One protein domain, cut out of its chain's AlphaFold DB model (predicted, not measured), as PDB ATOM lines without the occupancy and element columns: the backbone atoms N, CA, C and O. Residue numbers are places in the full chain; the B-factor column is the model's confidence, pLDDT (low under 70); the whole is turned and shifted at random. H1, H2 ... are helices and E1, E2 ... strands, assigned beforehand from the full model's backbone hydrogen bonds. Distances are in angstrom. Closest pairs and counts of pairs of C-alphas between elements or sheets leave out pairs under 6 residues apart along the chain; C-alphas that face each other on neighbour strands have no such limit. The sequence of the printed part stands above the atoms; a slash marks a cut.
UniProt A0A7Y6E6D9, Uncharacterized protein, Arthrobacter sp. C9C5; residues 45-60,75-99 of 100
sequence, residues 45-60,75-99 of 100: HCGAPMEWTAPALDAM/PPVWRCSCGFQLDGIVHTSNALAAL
ATOM      1  N   HIS A  45     -17.861   6.515  29.151       91.50
ATOM      2  CA  HIS A  45     -19.083   5.718  29.180       91.50
ATOM      3  C   HIS A  45     -20.261   6.589  28.723       91.50
ATOM      4  O   HIS A  45     -20.256   7.799  28.933       91.50
ATOM      5  N   CYS A  46     -21.250   6.015  28.032       92.69
ATOM      6  CA  CYS A  46     -22.338   6.774  27.383       92.69
ATOM      7  C   CYS A  46     -21.865   7.885  26.415       92.69
ATOM      8  O   CYS A  46     -22.611   8.814  26.125       92.69
ATOM      9  N   GLY A  47     -20.626   7.803  25.916       93.31
ATOM     10  CA  GLY A  47     -20.027   8.844  25.076       93.31
ATOM     11  C   GLY A  47     -19.498  10.066  25.840       93.31
ATOM     12  O   GLY A  47     -19.074  11.023  25.199       93.31
ATOM     13  N   ALA A  48     -19.479  10.036  27.176       90.12
ATOM     14  CA  ALA A  48     -18.949  11.097  28.030       90.12
ATOM     15  C   ALA A  48     -17.794  10.582  28.912       90.12
ATOM     16  O   ALA A  48     -17.768   9.394  29.253       90.12
ATOM     17  N   PRO A  49     -16.828  11.439  29.289       89.75
ATOM     18  CA  PRO A  49     -15.816  11.075  30.275       89.75
ATOM     19  C   PRO A  49     -16.464  10.824  31.643       89.75
ATOM     20  O   PRO A  49     -17.410  11.509  32.027       89.75
ATOM     21  N   MET A  50     -15.954   9.834  32.367       92.06
ATOM     22  CA  MET A  50     -16.377   9.522  33.731       92.06
ATOM     23  C   MET A  50     -15.689  10.446  34.744       92.06
ATOM     24  O   MET A  50     -14.585  10.937  34.504       92.06
ATOM     25  N   GLU A  51     -16.324  10.648  35.897       90.25
ATOM     26  CA  GLU A  51     -15.825  11.489  36.989       90.25
ATOM     27  C   GLU A  51     -15.125  10.654  38.062       90.25
ATOM     28  O   GLU A  51     -15.617   9.599  38.464       90.25
ATOM     29  N   TRP A  52     -13.976  11.127  38.546       87.25
ATOM     30  CA  TRP A  52     -13.241  10.484  39.635       87.25
ATOM     31  C   TRP A  52     -13.863  10.861  40.976       87.25
ATOM     32  O   TRP A  52     -13.934  12.041  41.311       87.25
ATOM     33  N   THR A  53     -14.329   9.875  41.738       82.44
ATOM     34  CA  THR A  53     -15.074  10.096  42.983       82.44
ATOM     35  C   THR A  53     -14.531   9.203  44.095       82.44
ATOM     36  O   THR A  53     -14.324   8.004  43.897       82.44
ATOM     37  N   ALA A  54     -14.325   9.777  45.283       76.88
ATOM     38  CA  ALA A  54     -14.050   8.991  46.483       76.88
ATOM     39  C   ALA A  54     -15.287   8.143  46.840       76.88
ATOM     40  O   ALA A  54     -16.412   8.636  46.702       76.88
ATOM     41  N   PRO A  55     -15.139   6.887  47.289       67.69
ATOM     42  CA  PRO A  55     -16.286   6.056  47.624       67.69
ATOM     43  C   PRO A  55     -17.077   6.705  48.763       67.69
ATOM     44  O   PRO A  55     -16.505   7.129  49.766       67.69
ATOM     45  N   ALA A  56     -18.398   6.798  48.608       66.38
ATOM     46  CA  ALA A  56     -19.254   7.313  49.668       66.38
ATOM     47  C   ALA A  56     -19.230   6.332  50.848       66.38
ATOM     48  O   ALA A  56     -19.756   5.223  50.738       66.38
ATOM     49  N   LEU A  57     -18.645   6.755  51.972       58.41
ATOM     50  CA  LEU A  57     -18.572   5.944  53.191       58.41
ATOM     51  C   LEU A  57     -19.972   5.566  53.719       58.41
ATOM     52  O   LEU A  57     -20.148   4.531  54.344       58.41
ATOM     53  N   ASP A  58     -20.997   6.363  53.416       54.50
ATOM     54  CA  ASP A  58     -22.371   6.143  53.892       54.50
ATOM     55  C   ASP A  58     -23.111   5.010  53.144       54.50
ATOM     56  O   ASP A  58     -24.031   4.391  53.674       54.50
ATOM     57  N   ALA A  59     -22.659   4.642  51.936       54.97
ATOM     58  CA  ALA A  59     -23.182   3.481  51.206       54.97
ATOM     59  C   ALA A  59     -22.641   2.134  51.745       54.97
ATOM     60  O   ALA A  59     -23.039   1.067  51.268       54.97
ATOM     61  N   MET A  60     -21.742   2.165  52.740       52.25
ATOM     62  CA  MET A  60     -21.018   1.000  53.269       52.25
ATOM     63  C   MET A  60     -21.869   0.037  54.105       52.25
ATOM     64  O   MET A  60     -21.431  -1.082  54.360       52.25
ATOM     65  N   PRO A  75     -10.732   1.841  47.373       71.06
ATOM     66  CA  PRO A  75     -10.108   2.559  46.284       71.06
ATOM     67  C   PRO A  75     -11.118   3.530  45.648       71.06
ATOM     68  O   PRO A  75     -12.304   3.207  45.524       71.06
ATOM     69  N   PRO A  76     -10.675   4.727  45.241       78.44
ATOM     70  CA  PRO A  76     -11.500   5.655  44.475       78.44
ATOM     71  C   PRO A  76     -12.014   5.028  43.178       78.44
ATOM     72  O   PRO A  76     -11.407   4.118  42.615       78.44
ATOM     73  N   VAL A  77     -13.152   5.529  42.701       86.44
ATOM     74  CA  VAL A  77     -13.879   4.952  41.566       86.44
ATOM     75  C   VAL A  77     -14.189   6.003  40.507       86.44
ATOM     76  O   VAL A  77     -14.395   7.180  40.802       86.44
ATOM     77  N   TRP A  78     -14.284   5.566  39.256       89.38
ATOM     78  CA  TRP A  78     -14.840   6.351  38.159       89.38
ATOM     79  C   TRP A  78     -16.360   6.177  38.111       89.38
ATOM     80  O   TRP A  78     -16.858   5.048  38.120       89.38
ATOM     81  N   ARG A  79     -17.108   7.276  37.984       89.69
ATOM     82  CA  ARG A  79     -18.575   7.279  37.880       89.69
ATOM     83  C   ARG A  79     -19.062   7.928  36.596       89.69
ATOM     84  O   ARG A  79     -18.605   8.997  36.203       89.69
ATOM     85  N   CYS A  80     -20.019   7.283  35.944       91.50
ATOM     86  CA  CYS A  80     -20.794   7.884  34.866       91.50
ATOM     87  C   CYS A  80     -22.119   8.414  35.429       91.50
ATOM     88  O   CYS A  80     -22.720   7.779  36.296       91.50
ATOM     89  N   SER A  81     -22.630   9.517  34.882       89.62
ATOM     90  CA  SER A  81     -23.942  10.077  35.246       89.62
ATOM     91  C   SER A  81     -25.113   9.109  35.019       89.62
ATOM     92  O   SER A  81     -26.170   9.277  35.617       89.62
ATOM     93  N   CYS A  82     -24.925   8.057  34.213       91.31
ATOM     94  CA  CYS A  82     -25.905   6.984  34.031       91.31
ATOM     95  C   CYS A  82     -25.981   5.990  35.212       91.31
ATOM     96  O   CYS A  82     -26.804   5.081  35.179       91.31
ATOM     97  N   GLY A  83     -25.090   6.097  36.205       88.56
ATOM     98  CA  GLY A  83     -25.001   5.190  37.356       88.56
ATOM     99  C   GLY A  83     -23.964   4.064  37.239       88.56
ATOM    100  O   GLY A  83     -23.783   3.319  38.200       88.56
ATOM    101  N   PHE A  84     -23.258   3.934  36.109       88.56
ATOM    102  CA  PHE A  84     -22.178   2.949  35.956       88.56
ATOM    103  C   PHE A  84     -20.937   3.345  36.770       88.56
ATOM    104  O   PHE A  84     -20.549   4.518  36.785       88.56
ATOM    105  N   GLN A  85     -20.297   2.357  37.401       89.12
ATOM    106  CA  GLN A  85     -19.090   2.522  38.207       89.12
ATOM    107  C   GLN A  85     -17.973   1.617  37.678       89.12
ATOM    108  O   GLN A  85     -18.187   0.425  37.471       89.12
ATOM    109  N   LEU A  86     -16.782   2.185  37.506       85.38
ATOM    110  CA  LEU A  86     -15.555   1.452  37.209       85.38
ATOM    111  C   LEU A  86     -14.573   1.675  38.355       85.38
ATOM    112  O   LEU A  86     -14.354   2.808  38.779       85.38
ATOM    113  N   ASP A  87     -14.001   0.594  38.859       83.25
ATOM    114  CA  ASP A  87     -13.035   0.659  39.944       83.25
ATOM    115  C   ASP A  87     -11.712   1.309  39.489       83.25
ATOM    116  O   ASP A  87     -11.285   1.153  38.340       83.25
ATOM    117  N   GLY A  88     -11.101   2.103  40.371       74.88
ATOM    118  CA  GLY A  88      -9.872   2.844  40.100       74.88
ATOM    119  C   GLY A  88      -8.586   2.035  40.257       74.88
ATOM    120  O   GLY A  88      -7.507   2.622  40.138       74.88
ATOM    121  N   ILE A  89      -8.656   0.723  40.519       67.50
ATOM    122  CA  ILE A  89      -7.487  -0.153  40.572       67.50
ATOM    123  C   ILE A  89      -6.833  -0.164  39.189       67.50
ATOM    124  O   ILE A  89      -7.248  -0.836  38.243       67.50
ATOM    125  N   VAL A  90      -5.744   0.593  39.085       58.78
ATOM    126  CA  VAL A  90      -4.802   0.491  37.982       58.78
ATOM    127  C   VAL A  90      -4.143  -0.878  38.107       58.78
ATOM    128  O   VAL A  90      -3.292  -1.085  38.970       58.78
ATOM    129  N   HIS A  91      -4.530  -1.831  37.256       50.97
ATOM    130  CA  HIS A  91      -3.746  -3.050  37.102       50.97
ATOM    131  C   HIS A  91      -2.306  -2.645  36.774       50.97
ATOM    132  O   HIS A  91      -2.023  -2.018  35.751       50.97
ATOM    133  N   THR A  92      -1.383  -3.028  37.649       50.72
ATOM    134  CA  THR A  92       0.068  -2.846  37.552       50.72
ATOM    135  C   THR A  92       0.690  -3.645  36.398       50.72
ATOM    136  O   THR A  92       1.861  -4.007  36.440       50.72
ATOM    137  N   SER A  93      -0.044  -3.904  35.315       52.16
ATOM    138  CA  SER A  93       0.487  -4.536  34.108       52.16
ATOM    139  C   SER A  93       1.608  -3.702  33.474       52.16
ATOM    140  O   SER A  93       2.509  -4.266  32.863       52.16
ATOM    141  N   ASN A  94       1.630  -2.379  33.691       49.50
ATOM    142  CA  ASN A  94       2.740  -1.520  33.264       49.50
ATOM    143  C   ASN A  94       3.964  -1.569  34.207       49.50
ATOM    144  O   ASN A  94       5.072  -1.264  33.786       49.50
ATOM    145  N   ALA A  95       3.791  -1.973  35.473       51.84
ATOM    146  CA  ALA A  95       4.913  -2.123  36.403       51.84
ATOM    147  C   ALA A  95       5.704  -3.413  36.128       51.84
ATOM    148  O   ALA A  95       6.926  -3.407  36.234       51.84
ATOM    149  N   LEU A  96       5.027  -4.492  35.709       48.72
ATOM    150  CA  LEU A  96       5.700  -5.708  35.236       48.72
ATOM    151  C   LEU A  96       6.370  -5.522  33.864       48.72
ATOM    152  O   LEU A  96       7.426  -6.100  33.632       48.72
ATOM    153  N   ALA A  97       5.797  -4.709  32.969       50.62
ATOM    154  CA  ALA A  97       6.388  -4.436  31.655       50.62
ATOM    155  C   ALA A  97       7.706  -3.640  31.736       50.62
ATOM    156  O   ALA A  97       8.567  -3.807  30.882       50.62
ATOM    157  N   ALA A  98       7.887  -2.811  32.771       48.84
ATOM    158  CA  ALA A  98       9.121  -2.056  33.011       48.84
ATOM    159  C   ALA A  98      10.259  -2.893  33.640       48.84
ATOM    160  O   ALA A  98      11.366  -2.386  33.812       48.84
ATOM    161  N   LEU A  99       9.981  -4.149  34.004       55.38
ATOM    162  CA  LEU A  99      10.951  -5.109  34.542       55.38
ATOM    163  C   LEU A  99      11.389  -6.148  33.492       55.38
ATOM    164  O   LEU A  99      12.131  -7.069  33.842       55.38
TER     165      LEU A  99
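This is residues 45 to 60 and 75 to 99 of the 100 residues of an uncharacterized protein of Arthrobacter sp. C9C5 (UniProt A0A7Y6E6D9). A small sheet of three very short antiparallel strands, in the order E1, E2, E3, has no named helix on either face, and beyond it a tail, residues 90 to 99 with the short helix H2 in it, sticks out free and makes much of the length. The short helix H1 lies off the sheet, past the end of E1 at Thr 53, and has no strand beneath it. The printed part has 41 residues, with two named helices and three named strands in the order E1, H1, E2, E3, H2; the class is mixed, helices and strands, and under half of the residues are in named elements. The whole is only just loose, close to extended, with a radius of gyration of the C-alphas of 13.2 A, and its outline is flat, spanning 38 by 29 by 11 A.

Strand E1 is residues 51 to 53, 6.2 A from first to last C-alpha, and begins with C-alpha 51 at (-15.825, 11.489, 36.989). Strand E2 is residues 77 to 79, 6.4 A long, and strand E3 is residues 85 to 87, 6.6 A long. Helix H1 is residues 57 to 60, 5.5 A long, with C-alpha 60 at (-21.018, 1.000, 53.269). Helix H2 is residues 93 to 97, 6.4 A long, and ends with C-alpha 97 at (6.388, -4.436, 31.655).

E2 is the inner strand of the sheet, and E1 and E3 are its edge strands. E1 and E2 are antiparallel, with 136 degrees between their directions; the C-alphas of Trp 52 and Trp 78 face each other at 4.7 A, and N 51 and O 79 are within hydrogen-bond range at 2.8 A, as are N 77 and O 53 at 3.0 A. E2 and E3 are antiparallel at 159 degrees and form a hairpin; the C-alphas of Val 77 and Asp 87 face each other at 4.7 A, and N 78 and O 86 are within hydrogen-bond range at 2.8 A. H1 is not on the sheet, and it is apart from E3. H2 is not on the sheet either, and it is apart from E1, E2 and H1. In H2 every O i to N i+4 pair is within hydrogen-bond range; H1 is too short for such a pair, and its one O i to N i+3 pair is within range.

The C-alphas of Asp 58 and Leu 99, the two farthest apart, are 40.1 A from each other. Without residues 90 to 99, which stand free, the body has 31 residues and spans 29 by 18 by 10 A. Residues 61 to 74 are not printed, and C-alphas 60 and 75 are 13.0 A apart across this cut, which lies in the link from H1 to E2. The links E1 to H1, E2 to E3 and E3 to H2 are tight. The mean pLDDT of the printed part is 73.7, and residues 55 to 60 and 89 to 99 are under 70.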